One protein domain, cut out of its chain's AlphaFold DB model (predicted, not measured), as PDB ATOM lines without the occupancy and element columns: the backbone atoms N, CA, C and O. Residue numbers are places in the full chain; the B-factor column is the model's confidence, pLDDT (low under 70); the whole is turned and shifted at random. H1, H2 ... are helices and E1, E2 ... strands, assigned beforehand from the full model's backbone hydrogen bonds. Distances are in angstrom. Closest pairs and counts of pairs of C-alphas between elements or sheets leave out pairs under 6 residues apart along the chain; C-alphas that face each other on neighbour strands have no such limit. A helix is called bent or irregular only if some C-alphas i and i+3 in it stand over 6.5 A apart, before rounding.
ATOM      1  N   GLY A 365     160.446 123.056  91.010       93.06
ATOM      2  CA  GLY A 365     160.431 123.967  92.158       93.06
ATOM      3  C   GLY A 365     161.005 125.355  91.860       93.06
ATOM      4  O   GLY A 365     161.015 126.202  92.758       93.06
ATOM      5  N   ASN A 366     161.436 125.621  90.619       96.44
ATOM      6  CA  ASN A 366     161.849 126.955  90.201       96.44
ATOM      7  C   ASN A 366     160.726 127.980  90.435       96.44
ATOM      8  O   ASN A 366     159.536 127.696  90.256       96.44
ATOM      9  N   THR A 367     161.116 129.187  90.844       97.38
ATOM     10  CA  THR A 367     160.201 130.318  91.032       97.38
ATOM     11  C   THR A 367     160.545 131.412  90.032       97.38
ATOM     12  O   THR A 367     161.394 132.259  90.296       97.38
ATOM     13  N   LEU A 368     159.847 131.413  88.897       97.56
ATOM     14  CA  LEU A 368     159.948 132.451  87.879       97.56
ATOM     15  C   LEU A 368     159.364 133.765  88.407       97.56
ATOM     16  O   LEU A 368     158.183 133.863  88.758       97.56
ATOM     17  N   CYS A 369     160.191 134.800  88.424       98.19
ATOM     18  CA  CYS A 369     159.772 136.174  88.650       98.19
ATOM     19  C   CYS A 369     158.934 136.693  87.477       98.19
ATOM     20  O   CYS A 369     157.878 137.283  87.715       98.19
ATOM     21  N   GLU A 370     159.357 136.449  86.234       98.38
ATOM     22  CA  GLU A 370     158.640 136.915  85.045       98.38
ATOM     23  C   GLU A 370     158.812 135.982  83.838       98.38
ATOM     24  O   GLU A 370     159.925 135.645  83.438       98.38
ATOM     25  N   LEU A 371     157.688 135.615  83.221       98.06
ATOM     26  CA  LEU A 371     157.631 135.044  81.878       98.06
ATOM     27  C   LEU A 371     157.039 136.088  80.929       98.06
ATOM     28  O   LEU A 371     155.858 136.430  81.042       98.06
ATOM     29  N   LYS A 372     157.835 136.562  79.971       98.56
ATOM     30  CA  LYS A 372     157.388 137.490  78.930       98.56
ATOM     31  C   LYS A 372     157.552 136.864  77.556       98.56
ATOM     32  O   LYS A 372     158.648 136.445  77.193       98.56
ATOM     33  N   MET A 373     156.476 136.843  76.780       98.38
ATOM     34  CA  MET A 373     156.480 136.316  75.420       98.38
ATOM     35  C   MET A 373     155.799 137.286  74.466       98.38
ATOM     36  O   MET A 373     154.730 137.809  74.774       98.38
ATOM     37  N   ASN A 374     156.404 137.506  73.304       98.38
ATOM     38  CA  ASN A 374     155.852 138.360  72.261       98.38
ATOM     39  C   ASN A 374     155.927 137.657  70.910       98.38
ATOM     40  O   ASN A 374     157.028 137.429  70.416       98.38
ATOM     41  N   ALA A 375     154.781 137.363  70.299       98.19
ATOM     42  CA  ALA A 375     154.713 136.802  68.955       98.19
ATOM     43  C   ALA A 375     153.813 137.668  68.071       98.19
ATOM     44  O   ALA A 375     152.654 137.914  68.391       98.19
ATOM     45  N   THR A 376     154.344 138.137  66.949       97.69
ATOM     46  CA  THR A 376     153.628 138.992  65.996       97.69
ATOM     47  C   THR A 376     152.883 138.194  64.930       97.69
ATOM     48  O   THR A 376     152.015 138.753  64.270       97.69
ATOM     49  N   ASP A 377     153.210 136.911  64.765       97.31
ATOM     50  CA  ASP A 377     152.633 136.020  63.754       97.31
ATOM     51  C   ASP A 377     152.253 134.658  64.357       97.31
ATOM     52  O   ASP A 377     152.880 134.210  65.320       97.31
ATOM     53  N   GLN A 378     151.236 133.991  63.803       96.69
ATOM     54  CA  GLN A 378     150.782 132.683  64.282       96.69
ATOM     55  C   GLN A 378     151.856 131.600  64.117       96.69
ATOM     56  O   GLN A 378     151.999 130.750  64.999       96.69
ATOM     57  N   SER A 379     152.645 131.647  63.038       96.62
ATOM     58  CA  SER A 379     153.736 130.697  62.767       96.62
ATOM     59  C   SER A 379     154.735 130.594  63.924       96.62
ATOM     60  O   SER A 379     155.241 129.516  64.221       96.62
ATOM     61  N   GLN A 380     154.942 131.689  64.656       98.00
ATOM     62  CA  GLN A 380     155.885 131.787  65.773       98.00
ATOM     63  C   GLN A 380     155.475 130.969  67.006       98.00
ATOM     64  O   GLN A 380     156.303 130.726  67.883       98.00
ATOM     65  N   VAL A 381     154.210 130.542  67.089       97.25
ATOM     66  CA  VAL A 381     153.668 129.750  68.205       97.25
ATOM     67  C   VAL A 381     153.168 128.366  67.783       97.25
ATOM     68  O   VAL A 381     152.781 127.584  68.652       97.25
ATOM     69  N   LEU A 382     153.197 128.022  66.488       93.56
ATOM     70  CA  LEU A 382     152.644 126.758  65.972       93.56
ATOM     71  C   LEU A 382     153.238 125.522  66.658       93.56
ATOM     72  O   LEU A 382     152.486 124.628  67.053       93.56
ATOM     73  N   GLY A 383     154.557 125.507  66.885       91.00
ATOM     74  CA  GLY A 383     155.234 124.410  67.587       91.00
ATOM     75  C   GLY A 383     154.703 124.169  69.007       91.00
ATOM     76  O   GLY A 383     154.686 123.037  69.487       91.00
ATOM     77  N   ILE A 384     154.190 125.211  69.667       94.69
ATOM     78  CA  ILE A 384     153.605 125.113  71.010       94.69
ATOM     79  C   ILE A 384     152.124 124.753  70.955       94.69
ATOM     80  O   ILE A 384     151.646 123.978  71.780       94.69
ATOM     81  N   ILE A 385     151.379 125.290  69.991       90.88
ATOM     82  CA  ILE A 385     149.942 125.012  69.862       90.88
ATOM     83  C   ILE A 385     149.693 123.508  69.663       90.88
ATOM     84  O   ILE A 385     148.747 122.963  70.238       90.88
ATOM     85  N   GLY A 386     150.585 122.822  68.942       89.56
ATOM     86  CA  GLY A 386     150.540 121.367  68.766       89.56
ATOM     87  C   GLY A 386     150.850 120.549  70.027       89.56
ATOM     88  O   GLY A 386     150.552 119.356  70.067       89.56
ATOM     89  N   CYS A 387     151.415 121.158  71.073       89.75
ATOM     90  CA  CYS A 387     151.707 120.453  72.316       89.75
ATOM     91  C   CYS A 387     150.411 120.065  73.058       89.75
ATOM     92  O   CYS A 387     149.403 120.782  72.977       89.75
ATOM     93  N   PRO A 388     150.407 118.960  73.830       89.69
ATOM     94  CA  PRO A 388     149.286 118.634  74.706       89.69
ATOM     95  C   PRO A 388     148.961 119.784  75.672       89.69
ATOM     96  O   PRO A 388     149.811 120.606  76.010       89.69
ATOM     97  N   LYS A 389     147.708 119.859  76.125       82.88
ATOM     98  CA  LYS A 389     147.289 120.841  77.136       82.88
ATOM     99  C   LYS A 389     148.159 120.698  78.390       82.88
ATOM    100  O   LYS A 389     148.445 119.576  78.801       82.88
ATOM    101  N   GLU A 390     148.550 121.826  78.991       85.75
ATOM    102  CA  GLU A 390     149.322 121.845  80.243       85.75
ATOM    103  C   GLU A 390     150.636 121.024  80.212       85.75
ATOM    104  O   GLU A 390     151.093 120.506  81.237       85.75
ATOM    105  N   SER A 391     151.258 120.878  79.039       91.06
ATOM    106  CA  SER A 391     152.486 120.089  78.885       91.06
ATOM    107  C   SER A 391     153.761 120.846  79.260       91.06
ATOM    108  O   SER A 391     154.798 120.216  79.456       91.06
ATOM    109  N   ILE A 392     153.716 122.180  79.339       93.38
ATOM    110  CA  ILE A 392     154.892 123.022  79.594       93.38
ATOM    111  C   ILE A 392     154.937 123.384  81.078       93.38
ATOM    112  O   ILE A 392     154.209 124.263  81.540       93.38
ATOM    113  N   LEU A 393     155.789 122.693  81.835       94.19
ATOM    114  CA  LEU A 393     155.963 122.909  83.271       94.19
ATOM    115  C   LEU A 393     156.826 124.150  83.536       94.19
ATOM    116  O   LEU A 393     157.995 124.176  83.170       94.19
ATOM    117  N   MET A 394     156.264 125.146  84.223       94.56
ATOM    118  CA  MET A 394     156.946 126.417  84.523       94.56
ATOM    119  C   MET A 394     157.363 126.573  85.995       94.56
ATOM    120  O   MET A 394     158.029 127.544  86.345       94.56
ATOM    121  N   GLY A 395     156.954 125.661  86.882       94.69
ATOM    122  CA  GLY A 395     157.144 125.839  88.326       94.69
ATOM    123  C   GLY A 395     156.165 126.866  88.913       94.69
ATOM    124  O   GLY A 395     154.994 126.927  88.521       94.69
ATOM    125  N   LYS A 396     156.632 127.682  89.862       96.44
ATOM    126  CA  LYS A 396     155.888 128.850  90.368       96.44
ATOM    127  C   LYS A 396     156.194 130.056  89.496       96.44
ATOM    128  O   LYS A 396     157.344 130.272  89.135       96.44
ATOM    129  N   VAL A 397     155.187 130.865  89.192       96.94
ATOM    130  CA  VAL A 397     155.334 132.040  88.323       96.94
ATOM    131  C   VAL A 397     154.647 133.230  88.968       96.94
ATOM    132  O   VAL A 397     153.448 133.164  89.230       96.94
ATOM    133  N   LYS A 398     155.390 134.312  89.209       97.56
ATOM    134  CA  LYS A 398     154.848 135.548  89.795       97.56
ATOM    135  C   LYS A 398     154.200 136.444  88.747       97.56
ATOM    136  O   LYS A 398     153.150 137.023  89.011       97.56
ATOM    137  N   LYS A 399     154.809 136.585  87.567       97.94
ATOM    138  CA  LYS A 399     154.306 137.461  86.499       97.94
ATOM    139  C   LYS A 399     154.305 136.761  85.150       97.94
ATOM    140  O   LYS A 399     155.287 136.119  84.787       97.94
ATOM    141  N   ILE A 400     153.221 136.930  84.401       97.50
ATOM    142  CA  ILE A 400     153.091 136.459  83.019       97.50
ATOM    143  C   ILE A 400     152.675 137.642  82.149       97.50
ATOM    144  O   ILE A 400     151.697 138.313  82.462       97.50
ATOM    145  N   SER A 401     153.398 137.890  81.060       98.00
ATOM    146  CA  SER A 401     153.067 138.911  80.062       98.00
ATOM    147  C   SER A 401     153.130 138.302  78.665       98.00
ATOM    148  O   SER A 401     154.219 138.047  78.153       98.00
ATOM    149  N   LEU A 402     151.978 138.103  78.029       97.44
ATOM    150  CA  LEU A 402     151.868 137.537  76.684       97.44
ATOM    151  C   LEU A 402     151.355 138.603  75.719       97.44
ATOM    152  O   LEU A 402     150.316 139.211  75.978       97.44
ATOM    153  N   SER A 403     152.062 138.835  74.615       97.50
ATOM    154  CA  SER A 403     151.642 139.785  73.582       97.50
ATOM    155  C   SER A 403     151.530 139.170  72.188       97.50
ATOM    156  O   SER A 403     152.325 138.310  71.794       97.50
ATOM    157  N   GLY A 404     150.538 139.639  71.435       96.81
ATOM    158  CA  GLY A 404     150.166 139.138  70.123       96.81
ATOM    159  C   GLY A 404     149.737 137.671  70.172       96.81
ATOM    160  O   GLY A 404     149.050 137.239  71.097       96.81
ATOM    161  N   TYR A 405     150.190 136.875  69.205       97.06
ATOM    162  CA  TYR A 405     149.897 135.439  69.121       97.06
ATOM    163  C   TYR A 405     150.464 134.625  70.291       97.06
ATOM    164  O   TYR A 405     150.053 133.483  70.485       97.06
ATOM    165  N   ALA A 406     151.350 135.194  71.119       97.31
ATOM    166  CA  ALA A 406     151.867 134.512  72.303       97.31
ATOM    167  C   ALA A 406     150.771 134.240  73.343       97.31
ATOM    168  O   ALA A 406     150.931 133.338  74.163       97.31
ATOM    169  N   ALA A 407     149.643 134.961  73.307       95.94
ATOM    170  CA  ALA A 407     148.500 134.671  74.171       95.94
ATOM    171  C   ALA A 407     147.954 133.244  73.954       95.94
ATOM    172  O   ALA A 407     147.617 132.570  74.927       95.94
ATOM    173  N   ASN A 408     147.992 132.722  72.722       95.12
ATOM    174  CA  ASN A 408     147.581 131.348  72.400       95.12
ATOM    175  C   ASN A 408     148.455 130.258  73.054       95.12
ATOM    176  O   ASN A 408     148.084 129.086  73.035       95.12
ATOM    177  N   VAL A 409     149.592 130.611  73.667       96.00
ATOM    178  CA  VAL A 409     150.431 129.673  74.432       96.00
ATOM    179  C   VAL A 409     149.849 129.385  75.819       96.00
ATOM    180  O   VAL A 409     150.126 128.333  76.394       96.00
ATOM    181  N   LEU A 410     149.007 130.274  76.358       94.88
ATOM    182  CA  LEU A 410     148.486 130.176  77.725       94.88
ATOM    183  C   LEU A 410     147.854 128.806  78.070       94.88
ATOM    184  O   LEU A 410     148.200 128.276  79.125       94.88
ATOM    185  N   PRO A 411     147.025 128.164  77.213       93.31
ATOM    186  CA  PRO A 411     146.456 126.834  77.485       93.31
ATOM    187  C   PRO A 411     147.486 125.702  77.644       93.31
ATOM    188  O   PRO A 411     147.147 124.606  78.097       93.31
ATOM    189  N   LYS A 412     148.732 125.924  77.214       94.94
ATOM    190  CA  LYS A 412     149.813 124.927  77.231       94.94
ATOM    191  C   LYS A 412     150.713 125.060  78.455       94.94
ATOM    192  O   LYS A 412     151.430 124.116  78.787       94.94
ATOM    193  N   LEU A 413     150.664 126.207  79.132       94.38
ATOM    194  CA  LEU A 413     151.446 126.463  80.333       94.38
ATOM    195  C   LEU A 413     150.827 125.749  81.536       94.38
ATOM    196  O   LEU A 413     149.622 125.818  81.767       94.38
ATOM    197  N   LYS A 414     151.671 125.106  82.336       94.00
ATOM    198  CA  LYS A 414     151.308 124.489  83.610       94.00
ATOM    199  C   LYS A 414     152.183 125.046  84.720       94.00
ATOM    200  O   LYS A 414     153.408 124.939  84.687       94.00
ATOM    201  N   THR A 415     151.534 125.620  85.726       93.75
ATOM    202  CA  THR A 415     152.193 126.085  86.953       93.75
ATOM    203  C   THR A 415     151.981 125.084  88.088       93.75
ATOM    204  O   THR A 415     151.130 124.194  88.000       93.75
ATOM    205  N   GLU A 416     152.784 125.181  89.147       93.44
ATOM    206  CA  GLU A 416     152.619 124.330  90.327       93.44
ATOM    207  C   GLU A 416     151.257 124.550  91.017       93.44
ATOM    208  O   GLU A 416     150.751 125.677  91.054       93.44
ATOM    209  N   PRO A 417     150.654 123.502  91.616       91.38
ATOM    210  CA  PRO A 417     149.432 123.650  92.400       91.38
ATOM    211  C   PRO A 417     149.573 124.719  93.492       91.38
ATOM    212  O   PRO A 417     150.545 124.731  94.247       91.38
ATOM    213  N   GLY A 418     148.587 125.614  93.588       91.19
ATOM    214  CA  GLY A 418     148.601 126.718  94.554       91.19
ATOM    215  C   GLY A 418     149.520 127.887  94.181       91.19
ATOM    216  O   GLY A 418     149.764 128.748  95.030       91.19
ATOM    217  N   ASN A 419     150.030 127.939  92.945       94.56
ATOM    218  CA  ASN A 419     150.769 129.097  92.454       94.56
ATOM    219  C   ASN A 419     149.903 130.371  92.507       94.56
ATOM    220  O   ASN A 419     148.761 130.386  92.040       94.56
ATOM    221  N   LYS A 420     150.478 131.440  93.069       95.00
ATOM    222  CA  LYS A 420     149.874 132.772  93.148       95.00
ATOM    223  C   LYS A 420     150.580 133.677  92.149       95.00
ATOM    224  O   LYS A 420     151.745 134.014  92.347       95.00
ATOM    225  N   ILE A 421     149.879 134.038  91.083       95.69
ATOM    226  CA  ILE A 421     150.384 134.931  90.044       95.69
ATOM    227  C   ILE A 421     150.038 136.357  90.456       95.69
ATOM    228  O   ILE A 421     148.874 136.738  90.464       95.69
ATOM    229  N   ASP A 422     151.039 137.168  90.782       96.25
ATOM    230  CA  ASP A 422     150.849 138.568  91.162       96.25
ATOM    231  C   ASP A 422     150.214 139.376  90.021       96.25
ATOM    232  O   ASP A 422     149.304 140.173  90.256       96.25
ATOM    233  N   ARG A 423     150.677 139.161  88.782       96.00
ATOM    234  CA  ARG A 423     150.172 139.851  87.584       96.00
ATOM    235  C   ARG A 423     150.174 138.946  86.356       96.00
ATOM    236  O   ARG A 423     151.213 138.403  85.987       96.00
ATOM    237  N   MET A 424     149.038 138.857  85.680       95.94
ATOM    238  CA  MET A 424     148.901 138.267  84.352       95.94
ATOM    239  C   MET A 424     148.467 139.354  83.378       95.94
ATOM    240  O   MET A 424     147.454 140.001  83.609       95.94
ATOM    241  N   ALA A 425     149.221 139.555  82.305       95.88
ATOM    242  CA  ALA A 425     148.924 140.535  81.276       95.88
ATOM    243  C   ALA A 425     148.833 139.867  79.900       95.88
ATOM    244  O   ALA A 425     149.756 139.158  79.492       95.88
ATOM    245  N   LEU A 426     147.729 140.097  79.193       95.19
ATOM    246  CA  LEU A 426     147.479 139.631  77.833       95.19
ATOM    247  C   LEU A 426     147.247 140.852  76.939       95.19
ATOM    248  O   LEU A 426     146.354 141.658  77.194       95.19
ATOM    249  N   TYR A 427     148.064 140.998  75.901       95.00
ATOM    250  CA  TYR A 427     147.995 142.106  74.952       95.00
ATOM    251  C   TYR A 427     147.782 141.544  73.548       95.00
ATOM    252  O   TYR A 427     148.698 140.945  72.997       95.00
ATOM    253  N   THR A 428     146.614 141.717  72.945       93.94
ATOM    254  CA  THR A 428     146.307 141.132  71.627       93.94
ATOM    255  C   THR A 428     145.676 142.181  70.737       93.94
ATOM    256  O   THR A 428     144.761 142.841  71.179       93.94
ATOM    257  N   ASP A 429     146.094 142.328  69.492       91.44
ATOM    258  CA  ASP A 429     145.540 143.297  68.548       91.44
ATOM    259  C   ASP A 429     144.424 142.712  67.664       91.44
ATOM    260  O   ASP A 429     143.650 143.465  67.071       91.44
ATOM    261  N   THR A 430     144.321 141.380  67.561       91.06
ATOM    262  CA  THR A 430     143.317 140.700  66.725       91.06
ATOM    263  C   THR A 430     142.653 139.531  67.452       91.06
ATOM    264  O   THR A 430     143.201 138.965  68.397       91.06
ATOM    265  N   ARG A 431     141.465 139.128  66.980       88.25
ATOM    266  CA  ARG A 431     140.718 137.977  67.517       88.25
ATOM    267  C   ARG A 431     141.503 136.666  67.407       88.25
ATOM    268  O   ARG A 431     141.516 135.872  68.347       88.25
ATOM    269  N   ASP A 432     142.210 136.473  66.295       91.62
ATOM    270  CA  ASP A 432     142.961 135.245  65.996       91.62
ATOM    271  C   ASP A 432     144.101 134.980  66.990       91.62
ATOM    272  O   ASP A 432     144.476 133.833  67.233       91.62
ATOM    273  N   GLN A 433     144.605 136.029  67.643       93.06
ATOM    274  CA  GLN A 433     145.630 135.922  68.682       93.06
ATOM    275  C   GLN A 433     145.117 135.297  69.991       93.06
ATOM    276  O   GLN A 433     145.922 135.002  70.871       93.06
ATOM    277  N   THR A 434     143.802 135.074  70.109       91.31
ATOM    278  CA  THR A 434     143.143 134.398  71.246       91.31
ATOM    279  C   THR A 434     142.350 133.153  70.837       91.31
ATOM    280  O   THR A 434     141.645 132.567  71.659       91.31
ATOM    281  N   SER A 435     142.440 132.734  69.571       90.19
ATOM    282  CA  SER A 435     141.630 131.643  69.021       90.19
ATOM    283  C   SER A 435     141.803 130.327  69.782       90.19
ATOM    284  O   SER A 435     140.809 129.679  70.096       90.19
ATOM    285  N   GLU A 436     143.027 129.967  70.174       87.44
ATOM    286  CA  GLU A 436     143.297 128.740  70.939       87.44
ATOM    287  C   GLU A 436     142.704 128.786  72.347       87.44
ATOM    288  O   GLU A 436     142.214 127.776  72.858       87.44
ATOM    289  N   ILE A 437     142.691 129.967  72.973       86.94
ATOM    290  CA  ILE A 437     142.017 130.144  74.261       86.94
ATOM    291  C   ILE A 437     140.509 129.923  74.080       86.94
ATOM    292  O   ILE A 437     139.902 129.170  74.845       86.94
ATOM    293  N   ASN A 438     139.919 130.498  73.032       85.25
ATOM    294  CA  ASN A 438     138.479 130.422  72.763       85.25
ATOM    295  C   ASN A 438     138.014 129.017  72.342       85.25
ATOM    296  O   ASN A 438     136.888 128.623  72.675       85.25
ATOM    297  N   ASN A 439     138.881 128.276  71.647       86.25
ATOM    298  CA  ASN A 439     138.649 126.915  71.159       86.25
ATOM    299  C   ASN A 439     138.858 125.843  72.234       86.25
ATOM    300  O   ASN A 439     138.434 124.702  72.051       86.25
ATOM    301  N   SER A 440     139.494 126.173  73.363       79.00
ATOM    302  CA  SER A 440     139.613 125.236  74.478       79.00
ATOM    303  C   SER A 440     138.211 124.948  75.051       79.00
ATOM    304  O   SER A 440     137.630 125.773  75.747       79.00
ATOM    305  N   ASN A 441     137.631 123.800  74.670       66.44
ATOM    306  CA  ASN A 441     136.226 123.368  74.825       66.44
ATOM    307  C   ASN A 441     135.623 123.500  76.243       66.44
ATOM    308  O   ASN A 441     135.344 122.503  76.903       66.44
ATOM    309  N   ASN A 442     135.401 124.719  76.736       60.75
ATOM    310  CA  ASN A 442     134.844 125.046  78.057       60.75
ATOM    311  C   ASN A 442     135.570 124.419  79.262       60.75
ATOM    312  O   ASN A 442     135.142 124.598  80.405       60.75
ATOM    313  N   GLU A 443     136.683 123.713  79.063       67.94
ATOM    314  CA  GLU A 443     137.480 123.175  80.163       67.94
ATOM    315  C   GLU A 443     138.180 124.287  80.944       67.94
ATOM    316  O   GLU A 443     138.477 124.094  82.121       67.94
ATOM    317  N   GLY A 444     138.326 125.466  80.335       66.00
ATOM    318  CA  GLY A 444     139.005 126.617  80.905       66.00
ATOM    319  C   GLY A 444     140.520 126.471  80.856       66.00
ATOM    320  O   GLY A 444     141.071 125.370  80.945       66.00
ATOM    321  N   VAL A 445     141.193 127.607  80.709       74.94
ATOM    322  CA  VAL A 445     142.647 127.710  80.827       74.94
ATOM    323  C   VAL A 445     142.984 127.992  82.283       74.94
ATOM    324  O   VAL A 445     142.597 129.029  82.822       74.94
ATOM    325  N   PHE A 446     143.671 127.056  82.931       74.25
ATOM    326  CA  PHE A 446     144.026 127.181  84.336       74.25
ATOM    327  C   PHE A 446     145.216 128.134  84.503       74.25
ATOM    328  O   PHE A 446     146.349 127.802  84.168       74.25
ATOM    329  N   ALA A 447     144.963 129.313  85.065       73.62
ATOM    330  CA  ALA A 447     145.989 130.319  85.356       73.62
ATOM    331  C   ALA A 447     146.355 130.418  86.853       73.62
ATOM    332  O   ALA A 447     147.099 131.310  87.247       73.62
ATOM    333  N   GLY A 448     145.853 129.520  87.709       83.50
ATOM    334  CA  GLY A 448     146.080 129.585  89.158       83.50
ATOM    335  C   GLY A 448     145.317 130.725  89.852       83.50
ATOM    336  O   GLY A 448     144.230 131.113  89.409       83.50
ATOM    337  N   ASP A 449     145.848 131.205  90.982       90.00
ATOM    338  CA  ASP A 449     145.319 132.352  91.734       90.00
ATOM    339  C   ASP A 449     145.955 133.643  91.180       90.00
ATOM    340  O   ASP A 449     147.104 133.946  91.505       90.00
ATOM    341  N   VAL A 450     145.241 134.401  90.343       92.06
ATOM    342  CA  VAL A 450     145.760 135.636  89.721       92.06
ATOM    343  C   VAL A 450     145.361 136.861  90.546       92.06
ATOM    344  O   VAL A 450     144.178 137.088  90.761       92.06
ATOM    345  N   GLY A 451     146.330 137.664  90.987       92.88
ATOM    346  CA  GLY A 451     146.109 138.900  91.739       92.88
ATOM    347  C   GLY A 451     145.613 140.044  90.857       92.88
ATOM    348  O   GLY A 451     144.555 140.607  91.127       92.88
ATOM    349  N   VAL A 452     146.368 140.373  89.806       92.31
ATOM    350  CA  VAL A 452     146.007 141.396  88.814       92.31
ATOM    351  C   VAL A 452     145.913 140.756  87.435       92.31
ATOM    352  O   VAL A 452     146.906 140.206  86.955       92.31
ATOM    353  N   LEU A 453     144.757 140.854  86.784       92.06
ATOM    354  CA  LEU A 453     144.580 140.458  85.387       92.06
ATOM    355  C   LEU A 453     144.486 141.708  84.512       92.06
ATOM    356  O   LEU A 453     143.582 142.516  84.685       92.06
ATOM    357  N   GLU A 454     145.400 141.869  83.567       93.12
ATOM    358  CA  GLU A 454     145.395 142.963  82.603       93.12
ATOM    359  C   GLU A 454     145.137 142.420  81.199       93.12
ATOM    360  O   GLU A 454     145.886 141.588  80.695       93.12
ATOM    361  N   LEU A 455     144.074 142.889  80.562       91.94
ATOM    362  CA  LEU A 455     143.677 142.519  79.212       91.94
ATOM    363  C   LEU A 455     143.726 143.775  78.354       91.94
ATOM    364  O   LEU A 455     143.116 144.784  78.702       91.94
ATOM    365  N   LYS A 456     144.428 143.740  77.228       91.38
ATOM    366  CA  LYS A 456     144.452 144.850  76.275       91.38
ATOM    367  C   LYS A 456     144.096 144.363  74.892       91.38
ATOM    368  O   LYS A 456     144.762 143.476  74.368       91.38
ATOM    369  N   ASN A 457     143.092 145.010  74.307       87.69
ATOM    370  CA  ASN A 457     142.564 144.738  72.976       87.69
ATOM    371  C   ASN A 457     142.133 143.264  72.791       87.69
ATOM    372  O   ASN A 457     141.966 142.788  71.673       87.69
ATOM    373  N   CYS A 458     141.914 142.546  73.894       82.81
ATOM    374  CA  CYS A 458     141.472 141.165  73.866       82.81
ATOM    375  C   CYS A 458     140.000 141.037  73.502       82.81
ATOM    376  O   CYS A 458     139.176 141.862  73.902       82.81
ATOM    377  N   ASP A 459     139.680 139.975  72.762       79.00
ATOM    378  CA  ASP A 459     138.293 139.608  72.520       79.00
ATOM    379  C   ASP A 459     137.627 139.168  73.833       79.00
ATOM    380  O   ASP A 459     138.244 138.513  74.676       79.00
ATOM    381  N   MET A 460     136.361 139.537  74.008       65.06
ATOM    382  CA  MET A 460     135.603 139.291  75.237       65.06
ATOM    383  C   MET A 460     135.273 137.816  75.456       65.06
ATOM    384  O   MET A 460     135.015 137.413  76.588       65.06
ATOM    385  N   ASP A 461     135.392 136.990  74.415       68.50
ATOM    386  CA  ASP A 461     135.318 135.530  74.529       68.50
ATOM    387  C   ASP A 461     136.395 134.954  75.488       68.50
ATOM    388  O   ASP A 461     136.242 133.837  75.994       68.50
ATOM    389  N   LEU A 462     137.428 135.740  75.849       63.88
ATOM    390  CA  LEU A 462     138.384 135.425  76.922       63.88
ATOM    391  C   LEU A 462     137.765 135.313  78.326       63.88
ATOM    392  O   LEU A 462     138.440 134.833  79.238       63.88
ATOM    393  N   LEU A 463     136.491 135.670  78.530       58.81
ATOM    394  CA  LEU A 463     135.765 135.374  79.777       58.81
ATOM    395  C   LEU A 463     135.735 133.868  80.111       58.81
ATOM    396  O   LEU A 463     135.445 133.486  81.243       58.81
ATOM    397  N   LYS A 464     136.112 133.001  79.162       68.06
ATOM    398  CA  LYS A 464     136.338 131.565  79.380       68.06
ATOM    399  C   LYS A 464     137.613 131.221  80.166       68.06
ATOM    400  O   LYS A 464     137.853 130.039  80.435       68.06
ATOM    401  N   LEU A 465     138.445 132.196  80.548       74.69
ATOM    402  CA  LEU A 465     139.562 131.964  81.467       74.69
ATOM    403  C   LEU A 465     139.021 131.489  82.824       74.69
ATOM    404  O   LEU A 465     138.517 132.272  83.628       74.69
ATOM    405  N   LYS A 466     139.147 130.187  83.107       68.75
ATOM    406  CA  LYS A 466     138.824 129.641  84.428       68.75
ATOM    407  C   LYS A 466     139.938 129.983  85.400       68.75
ATOM    408  O   LYS A 466     140.933 129.273  85.543       68.75
ATOM    409  N   LEU A 467     139.730 131.080  86.103       72.62
ATOM    410  CA  LEU A 467     140.555 131.472  87.228       72.62
ATOM    411  C   LEU A 467     140.146 130.584  88.403       72.62
ATOM    412  O   LEU A 467     138.992 130.589  88.827       72.62
ATOM    413  N   SER A 468     141.089 129.763  88.871       58.56
ATOM    414  CA  SER A 468     140.843 128.676  89.834       58.56
ATOM    415  C   SER A 468     140.168 129.132  91.129       58.56
ATOM    416  O   SER A 468     139.523 128.345  91.820       58.56
ATOM    417  N   ASN A 469     140.283 130.425  91.424       66.56
ATOM    418  CA  ASN A 469     139.567 131.102  92.478       66.56
ATOM    419  C   ASN A 469     139.312 132.557  92.058       66.56
ATOM    420  O   ASN A 469     140.069 133.459  92.420       66.56
ATOM    421  N   SER A 470     138.259 132.791  91.272       67.62
ATOM    422  CA  SER A 470     137.872 134.137  90.820       67.62
ATOM    423  C   SER A 470     137.738 135.143  91.973       67.62
ATOM    424  O   SER A 470     138.057 136.316  91.803       67.62
ATOM    425  N   ARG A 471     137.383 134.680  93.183       71.31
ATOM    426  CA  ARG A 471     137.287 135.509  94.400       71.31
ATOM    427  C   ARG A 471     138.623 136.087  94.879       71.31
ATOM    428  O   ARG A 471     138.626 136.979  95.717       71.31
ATOM    429  N   LYS A 472     139.763 135.589  94.392       74.75
ATOM    430  CA  LYS A 472     141.097 136.086  94.777       74.75
ATOM    431  C   LYS A 472     141.668 137.135  93.828       74.75
ATOM    432  O   LYS A 472     142.731 137.686  94.128       74.75
ATOM    433  N   ILE A 473     140.993 137.417  92.716       80.19
ATOM    434  CA  ILE A 473     141.420 138.467  91.796       80.19
ATOM    435  C   ILE A 473     141.157 139.808  92.462       80.19
ATOM    436  O   ILE A 473     140.019 140.167  92.748       80.19
ATOM    437  N   LYS A 474     142.231 140.549  92.727       83.38
ATOM    438  CA  LYS A 474     142.158 141.865  93.367       83.38
ATOM    439  C   LYS A 474     141.716 142.931  92.378       83.38
ATOM    440  O   LYS A 474     141.013 143.867  92.758       83.38
ATOM    441  N   SER A 475     142.164 142.811  91.131       85.00
ATOM    442  CA  SER A 475     141.853 143.769  90.079       85.00
ATOM    443  C   SER A 475     141.884 143.139  88.691       85.00
ATOM    444  O   SER A 475     142.757 142.332  88.363       85.00
ATOM    445  N   ILE A 476     140.929 143.559  87.863       85.81
ATOM    446  CA  ILE A 476     140.902 143.305  86.426       85.81
ATOM    447  C   ILE A 476     141.034 144.665  85.734       85.81
ATOM    448  O   ILE A 476     140.304 145.603  86.044       85.81
ATOM    449  N   LEU A 477     142.000 144.792  84.832       87.38
ATOM    450  CA  LEU A 477     142.267 145.995  84.052       87.38
ATOM    451  C   LEU A 477     142.015 145.666  82.584       87.38
ATOM    452  O   LEU A 477     142.725 144.842  82.018       87.38
ATOM    453  N   ILE A 478     141.013 146.292  81.969       86.19
ATOM    454  CA  ILE A 478     140.662 146.055  80.564       86.19
ATOM    455  C   ILE A 478     140.920 147.331  79.769       86.19
ATOM    456  O   ILE A 478     140.300 148.364  80.006       86.19
ATOM    457  N   TRP A 479     141.813 147.240  78.793       84.81
ATOM    458  CA  TRP A 479     142.121 148.298  77.843       84.81
ATOM    459  C   TRP A 479     141.501 147.931  76.498       84.81
ATOM    460  O   TRP A 479     141.909 146.949  75.885       84.81
ATOM    461  N   CYS A 480     140.532 148.696  76.010       79.50
ATOM    462  CA  CYS A 480     139.874 148.408  74.737       79.50
ATOM    463  C   CYS A 480     139.614 149.680  73.926       79.50
ATOM    464  O   CYS A 480     139.522 150.783  74.467       79.50
ATOM    465  N   GLU A 481     139.418 149.524  72.619       75.69
ATOM    466  CA  GLU A 481     138.897 150.607  71.785       75.69
ATOM    467  C   GLU A 481     137.436 150.940  72.136       75.69
ATOM    468  O   GLU A 481     136.649 150.067  72.501       75.69
ATOM    469  N   GLU A 482     137.050 152.209  71.967       72.25
ATOM    470  CA  GLU A 482     135.717 152.731  72.318       72.25
ATOM    471  C   GLU A 482     134.569 151.952  71.673       72.25
ATOM    472  O   GLU A 482     133.570 151.657  72.323       72.25
ATOM    473  N   LYS A 483     134.746 151.560  70.408       76.88
ATOM    474  CA  LYS A 483     133.749 150.813  69.630       76.88
ATOM    475  C   LYS A 483     133.404 149.442  70.229       76.88
ATOM    476  O   LYS A 483     132.374 148.878  69.884       76.88
ATOM    477  N   ASN A 484     134.253 148.910  71.112       71.12
ATOM    478  CA  ASN A 484     134.041 147.623  71.772       71.12
ATOM    479  C   ASN A 484     133.387 147.764  73.157       71.12
ATOM    480  O   ASN A 484     133.080 146.752  73.777       71.12
ATOM    481  N   LYS A 485     133.140 148.991  73.641       70.94
ATOM    482  CA  LYS A 485     132.625 149.255  74.994       70.94
ATOM    483  C   LYS A 485     131.298 148.546  75.290       70.94
ATOM    484  O   LYS A 485     131.163 147.965  76.359       70.94
ATOM    485  N   GLU A 486     130.334 148.591  74.369       71.81
ATOM    486  CA  GLU A 486     129.001 147.992  74.577       71.81
ATOM    487  C   GLU A 486     129.077 146.463  74.670       71.81
ATOM    488  O   GLU A 486     128.553 145.878  75.609       71.81
ATOM    489  N   LYS A 487     129.862 145.823  73.794       71.12
ATOM    490  CA  LYS A 487     130.090 144.368  73.836       71.12
ATOM    491  C   LYS A 487     130.747 143.902  75.138       71.12
ATOM    492  O   LYS A 487     130.461 142.810  75.619       71.12
ATOM    493  N   ILE A 488     131.646 144.720  75.693       67.69
ATOM    494  CA  ILE A 488     132.318 144.431  76.968       67.69
ATOM    495  C   ILE A 488     131.323 144.487  78.125       67.69
ATOM    496  O   ILE A 488     131.375 143.633  79.010       67.69
ATOM    497  N   ALA A 489     130.420 145.471  78.105       68.25
ATOM    498  CA  ALA A 489     129.349 145.558  79.083       68.25
ATOM    499  C   ALA A 489     128.451 144.317  79.000       68.25
ATOM    500  O   ALA A 489     128.269 143.651  80.005       68.25
ATOM    501  N   ASP A 490     127.992 143.913  77.821       68.06
ATOM    502  CA  ASP A 490     127.069 142.774  77.728       68.06
ATOM    503  C   ASP A 490     127.695 141.448  78.217       68.06
ATOM    504  O   ASP A 490     127.069 140.717  78.984       68.06
ATOM    505  N   GLY A 491     128.958 141.165  77.866       65.81
ATOM    506  CA  GLY A 491     129.626 139.910  78.248       65.81
ATOM    507  C   GLY A 491     129.972 139.786  79.740       65.81
ATOM    508  O   GLY A 491     129.862 138.706  80.316       65.81
ATOM    509  N   LEU A 492     130.374 140.878  80.404       61.78
ATOM    510  CA  LEU A 492     130.707 140.855  81.842       61.78
ATOM    511  C   LEU A 492     129.473 140.655  82.738       61.78
ATOM    512  O   LEU A 492     129.605 140.195  83.874       61.78
ATOM    513  N   TRP A 493     128.285 141.006  82.242       51.91
ATOM    514  CA  TRP A 493     127.048 141.086  83.024       51.91
ATOM    515  C   TRP A 493     126.247 139.778  83.059       51.91
ATOM    516  O   TRP A 493     125.219 139.714  83.743       51.91
ATOM    517  N   GLU A 494     126.712 138.730  82.374       50.50
ATOM    518  CA  GLU A 494     126.172 137.365  82.477       50.50
ATOM    519  C   GLU A 494     126.746 136.575  83.671       50.50
ATOM    520  O   GLU A 494     126.199 135.542  84.047       50.50
ATOM    521  N   SER A 495     127.809 137.069  84.316       53.22
ATOM    522  CA  SER A 495     128.317 136.517  85.577       53.22
ATOM    523  C   SER A 495     127.589 137.158  86.762       53.22
ATOM    524  O   SER A 495     127.826 138.329  87.072       53.22
ATOM    525  N   ASP A 496     126.731 136.396  87.449       49.59
ATOM    526  CA  ASP A 496     125.966 136.873  88.616       49.59
ATOM    527  C   ASP A 496     126.866 137.450  89.735       49.59
ATOM    528  O   ASP A 496     126.460 138.381  90.426       49.59
ATOM    529  N   ASP A 497     128.123 136.997  89.846       51.41
ATOM    530  CA  ASP A 497     129.109 137.494  90.824       51.41
ATOM    531  C   ASP A 497     129.672 138.902  90.493       51.41
ATOM    532  O   ASP A 497     130.241 139.560  91.367       51.41
ATOM    533  N   CYS A 498     129.529 139.395  89.253       50.03
ATOM    534  CA  CYS A 498     130.113 140.674  88.807       50.03
ATOM    535  C   CYS A 498     129.125 141.859  88.822       50.03
ATOM    536  O   CYS A 498     129.548 143.019  88.762       50.03
ATOM    537  N   ARG A 499     127.812 141.591  88.905       46.03
ATOM    538  CA  ARG A 499     126.748 142.598  88.709       46.03
ATOM    539  C   ARG A 499     126.719 143.724  89.746       46.03
ATOM    540  O   ARG A 499     126.299 144.825  89.412       46.03
ATOM    541  N   GLU A 500     127.183 143.502  90.975       44.06
ATOM    542  CA  GLU A 500     126.999 144.474  92.070       44.06
ATOM    543  C   GLU A 500     128.156 145.475  92.274       44.06
ATOM    544  O   GLU A 500     128.023 146.394  93.079       44.06
ATOM    545  N   LYS A 501     129.304 145.329  91.590       51.75
ATOM    546  CA  LYS A 501     130.566 145.988  92.022       51.75
ATOM    547  C   LYS A 501     131.332 146.750  90.930       51.75
ATOM    548  O   LYS A 501     132.507 147.071  91.092       51.75
ATOM    549  N   THR A 502     130.666 147.077  89.826       48.31
ATOM    550  CA  THR A 502     131.283 147.717  88.652       48.31
ATOM    551  C   THR A 502     131.099 149.242  88.707       48.31
ATOM    552  O   THR A 502     129.997 149.742  88.499       48.31
ATOM    553  N   THR A 503     132.153 150.016  88.982       48.97
ATOM    554  CA  THR A 503     132.105 151.498  88.940       48.97
ATOM    555  C   THR A 503     132.683 152.004  87.614       48.97
ATOM    556  O   THR A 503     133.713 151.534  87.197       48.97
ATOM    557  N   TRP A 504     132.085 152.941  86.880       48.50
ATOM    558  CA  TRP A 504     132.677 153.397  85.603       48.50
ATOM    559  C   TRP A 504     133.523 154.667  85.794       48.50
ATOM    560  O   TRP A 504     132.964 155.719  86.099       48.50
ATOM    561  N   MET A 505     134.852 154.608  85.610       44.19
ATOM    562  CA  MET A 505     135.757 155.765  85.786       44.19
ATOM    563  C   MET A 505     136.118 156.468  84.461       44.19
ATOM    564  O   MET A 505     137.279 156.555  84.085       44.19
ATOM    565  N   GLY A 506     135.119 157.007  83.753       44.66
ATOM    566  CA  GLY A 506     135.304 158.021  82.696       44.66
ATOM    567  C   GLY A 506     136.170 157.645  81.473       44.66
ATOM    568  O   GLY A 506     136.655 156.530  81.327       44.66
ATOM    569  N   SER A 507     136.346 158.606  80.553       44.06
ATOM    570  CA  SER A 507     137.268 158.516  79.405       44.06
ATOM    571  C   SER A 507     138.292 159.651  79.475       44.06
ATOM    572  O   SER A 507     137.892 160.818  79.520       44.06
ATOM    573  N   LEU A 508     139.594 159.357  79.437       38.31
ATOM    574  CA  LEU A 508     140.626 160.393  79.305       38.31
ATOM    575  C   LEU A 508     140.869 160.714  77.819       38.31
ATOM    576  O   LEU A 508     141.340 159.858  77.076       38.31
ATOM    577  N   LYS A 509     140.576 161.946  77.382       39.75
ATOM    578  CA  LYS A 509     140.961 162.438  76.046       39.75
ATOM    579  C   LYS A 509     142.392 162.978  76.092       39.75
ATOM    580  O   LYS A 509     142.629 164.014  76.711       39.75
ATOM    581  N   THR A 510     143.337 162.324  75.422       40.12
ATOM    582  CA  THR A 510     144.673 162.891  75.171       40.12
ATOM    583  C   THR A 510     144.637 163.823  73.955       40.12
ATOM    584  O   THR A 510     143.894 163.588  73.006       40.12
ATOM    585  N   LYS A 511     145.413 164.915  73.997       35.72
ATOM    586  CA  LYS A 511     145.379 166.023  73.020       35.72
ATOM    587  C   LYS A 511     146.030 165.716  71.659       35.72
ATOM    588  O   LYS A 511     145.949 166.559  70.774       35.72
ATOM    589  N   GLU A 512     146.648 164.548  71.487       39.06
ATOM    590  CA  GLU A 512     147.304 164.134  70.240       39.06
ATOM    591  C   GLU A 512     146.598 162.925  69.604       39.06
ATOM    592  O   GLU A 512     146.072 162.039  70.276       39.06
ATOM    593  N   ASP A 513     146.547 162.949  68.280       42.56
ATOM    594  CA  ASP A 513     145.487 162.434  67.414       42.56
ATOM    595  C   ASP A 513     145.504 160.911  67.157       42.56
ATOM    596  O   ASP A 513     145.628 160.459  66.020       42.56
ATOM    597  N   ARG A 514     145.342 160.092  68.209       40.62
ATOM    598  CA  ARG A 514     144.787 158.722  68.118       40.62
ATOM    599  C   ARG A 514     143.952 158.422  69.364       40.62
ATOM    600  O   ARG A 514     144.447 158.494  70.484       40.62
ATOM    601  N   ARG A 515     142.668 158.091  69.172       41.00
ATOM    602  CA  ARG A 515     141.682 157.815  70.235       41.00
ATOM    603  C   ARG A 515     142.020 156.534  71.011       41.00
ATOM    604  O   ARG A 515     141.424 155.489  70.778       41.00
ATOM    605  N   THR A 516     142.963 156.599  71.943       39.34
ATOM    606  CA  THR A 516     143.100 155.585  72.993       39.34
ATOM    607  C   THR A 516     142.316 156.065  74.205       39.34
ATOM    608  O   THR A 516     142.804 156.872  74.991       39.34
ATOM    609  N   ASN A 517     141.075 155.600  74.346       40.75
ATOM    610  CA  ASN A 517     140.338 155.806  75.586       40.75
ATOM    611  C   ASN A 517     140.907 154.851  76.633       40.75
ATOM    612  O   ASN A 517     140.863 153.634  76.470       40.75
ATOM    613  N   ILE A 518     141.455 155.412  77.704       39.16
ATOM    614  CA  ILE A 518     141.796 154.642  78.894       39.16
ATOM    615  C   ILE A 518     140.487 154.374  79.633       39.16
ATOM    616  O   ILE A 518     139.822 155.317  80.061       39.16
ATOM    617  N   MET A 519     140.105 153.102  79.728       40.44
ATOM    618  CA  MET A 519     138.986 152.639  80.539       40.44
ATOM    619  C   MET A 519     139.560 151.999  81.801       40.44
ATOM    620  O   MET A 519     140.413 151.121  81.722       40.44
ATOM    621  N   PHE A 520     139.101 152.440  82.967       48.12
ATOM    622  CA  PHE A 520     139.366 151.771  84.238       48.12
ATOM    623  C   PHE A 520     138.043 151.395  84.881       48.12
ATOM    624  O   PHE A 520     137.210 152.286  85.060       48.12
ATOM    625  N   VAL A 521     137.890 150.118  85.269       41.81
ATOM    626  CA  VAL A 521     136.849 149.670  86.209       41.81
ATOM    627  C   VAL A 521     137.295 148.462  87.072       41.81
ATOM    628  O   VAL A 521     137.422 147.386  86.511       41.81
ATOM    629  N   PHE A 522     137.841 148.615  88.296       40.94
ATOM    630  CA  PHE A 522     137.336 148.653  89.711       40.94
ATOM    631  C   PHE A 522     137.348 147.335  90.534       40.94
ATOM    632  O   PHE A 522     137.414 146.238  89.998       40.94
ATOM    633  N   SER A 523     137.398 147.547  91.863       40.25
ATOM    634  CA  SER A 523     138.037 146.873  93.023       40.25
ATOM    635  C   SER A 523     137.369 145.640  93.667       40.25
ATOM    636  O   SER A 523     136.159 145.471  93.562       40.25
ATOM    637  N   TYR A 524     138.116 144.890  94.502       34.31
ATOM    638  CA  TYR A 524     137.585 143.852  95.413       34.31
ATOM    639  C   TYR A 524     137.646 144.258  96.907       34.31
ATOM    640  O   TYR A 524     138.713 144.652  97.376       34.31
ATOM    641  N   TYR A 525     136.548 144.098  97.665       38.22
ATOM    642  CA  TYR A 525     136.561 143.968  99.136       38.22
ATOM    643  C   TYR A 525     135.419 143.053  99.625       38.22
ATOM    644  O   TYR A 525     134.287 143.121  99.130       38.22
ATOM    645  N   ASP A 526     135.761 142.183 100.573       39.16
ATOM    646  CA  ASP A 526     134.904 141.230 101.282       39.16
ATOM    647  C   ASP A 526     134.673 141.774 102.701       39.16
ATOM    648  O   ASP A 526     135.612 141.811 103.487       39.16
ATOM    649  N   GLY A 527     133.456 142.259 102.980       45.59
ATOM    650  CA  GLY A 527     132.967 142.552 104.334       45.59
ATOM    651  C   GLY A 527     133.532 143.791 105.051       45.59
ATOM    652  O   GLY A 527     134.609 143.746 105.625       45.59
ATOM    653  N   GLU A 528     132.688 144.828 105.111       40.31
ATOM    654  CA  GLU A 528     132.699 146.013 105.996       40.31
ATOM    655  C   GLU A 528     133.695 147.160 105.697       40.31
ATOM    656  O   GLU A 528     134.891 147.100 105.942       40.31
ATOM    657  N   GLU A 529     133.102 148.258 105.206       34.81
ATOM    658  CA  GLU A 529     133.650 149.593 104.921       34.81
ATOM    659  C   GLU A 529     134.544 149.771 103.678       34.81
ATOM    660  O   GLU A 529     135.758 149.583 103.649       34.81
ATOM    661  N   MET A 530     133.885 150.253 102.621       33.91
ATOM    662  CA  MET A 530     134.474 150.731 101.376       33.91
ATOM    663  C   MET A 530     135.102 152.124 101.590       33.91
ATOM    664  O   MET A 530     134.396 153.094 101.873       33.91
ATOM    665  N   ILE A 531     136.420 152.253 101.407       29.67
ATOM    666  CA  ILE A 531     137.085 153.559 101.277       29.67
ATOM    667  C   ILE A 531     136.818 154.100  99.864       29.67
ATOM    668  O   ILE A 531     137.129 153.447  98.870       29.67
ATOM    669  N   LYS A 532     136.227 155.301  99.801       26.27
ATOM    670  CA  LYS A 532     136.007 156.104  98.586       26.27
ATOM    671  C   LYS A 532     137.307 156.325  97.798       26.27
ATOM    672  O   LYS A 532     138.313 156.712  98.391       26.27
ATOM    673  N   LEU A 533     137.222 156.190  96.473       29.72
ATOM    674  CA  LEU A 533     138.090 156.863  95.499       29.72
ATOM    675  C   LEU A 533     137.317 158.017  94.861       29.72
ATOM    676  O   LEU A 533     136.161 157.769  94.444       29.72
TER     677      LEU A 533
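AT A GLANCE: This is residues 365 to 533 of the 533 residues of an uncharacterized protein of Amphiamblys sp. WSBS2006 (UniProt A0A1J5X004). The chain is wound in stacked right-handed turns, like a short solenoid: parallel strands side by side make one wall, and the helices H1 to H5 stand in a row along one side of it, with no named helix over the other face. The wall bends over at one end, where the first part of E2 turns to pair with E3 and the sheet curls round H2, while beyond E6 a long unnamed tail, residues 493 to 533, makes a wide loop whose last residues, 527 to 533, stick out free. Printed are 169 residues with five named helices and six named strands, which follow each other along the chain as E1 H1 E2 H2 E3 E4 H3 E5 H4 E6 H5; the class is mixed, helices and strands, and the one sheet is branched and twisted, with the parallel neighbour pairs E1 and E2, E2 and E3, E2 and E4, E4 and E5, and E5 and E6. The whole is compact, with a radius of gyration of the C-alphas of 16.5 A and spans of 44 by 43 by 29 A.

HOW THE PARTS SIT: E2, residues 392 to 404, has three neighbours in the sheet and bends by 129 degrees at residue 395. E1, residues 367 to 375, lies on one side of E2 beside residues 396 to 404; N 371 and O 399 are 2.9 A apart, within hydrogen-bond range. On the other side of E2 lie E3, residues 413 to 415, with N 414 and O 392 at 2.8 A, and E4, residues 420 to 427, with N 402 and O 425 at 2.9 A. E5, residues 449 to 456, is parallel to E4 at 12 degrees, with N 424 and O 452 at 2.8 A. E6, residues 475 to 479, is parallel to E5 at 13 degrees, with N 477 and O 453 at 2.8 A, and is an edge strand, as are E1 and E3. H2, residues 405 to 412, is on the sheet, which curls round it. H1, residues 378 to 385, touches H2 at a shallow tilt of 6 degrees, the same way; the closest C-alphas, of Gln 378 and Tyr 405, are 5.6 A apart. H3, residues 431 to 439, touches H2 at a shallow tilt of 11 degrees, the same way; the closest C-alphas, of Tyr 405 and Gln 433, are 4.3 A apart. H1 and H3 each only graze the sheet. H4, residues 460 to 464, is not on the sheet; it touches H3, where the closest C-alphas, of Asn 438 and Asp 461, are 6.3 A apart. H5, residues 482 to 492, is not on the sheet either and touches H4, with the C-alphas of Met 460 and Ile 488 closest at 6.3 A. E1, H1, E2, then E2, H2, E3, then E4, H3, E5, and E5, H4, E6 are strand-helix-strand units, parallel neighbour strands with a helix between, each with a right-handed crossover. Pairs of O i and N i+4 within hydrogen-bond range number 2 of 4 in H1, 0 of 4 in H2, 3 of 5 in H3, 0 of 1 in H4 and 5 of 7 in H5; of O i to N i+3 pairs, H2 has 4 of 5 and H4 has 2 of 2.

IN THESE COORDINATES: E1 begins at C-alpha 367, (160.201, 130.318, 91.032), and is 23.7 A long. E2 measures 19.3 A, E3 6.7 A, E4 20.5 A, E5 19.9 A and E6 13.1 A; E5 bends by 62 degrees at residue 452. H1 is 9.5 A long, H2 13.3 A, H3 11.8 A and H4 8.8 A. H5, the longest helix, measures 16.0 A and ends at C-alpha 492, (130.707, 140.855, 81.842). H1, H3 and H5 are irregular, with C-alphas 380 and 383 at 7.6 A, 433 and 436 at 7.9 A, and 483 and 486 at 7.4 A; H2 is only just irregular, with C-alphas 408 and 411 at 6.9 A.

THE WHOLE: The two C-alphas farthest apart, of Ser 379 and Glu 528, are 50.5 A from each other. The printed part has no cut and ends at residue 533, the chain's last. No link is long; those from H1 to E2, H3 to E5 and H4 to E6 are short, and the others are tight. The mean pLDDT of the printed part is 75.8, and 59 residues are under 70, among them residues 488 to 533.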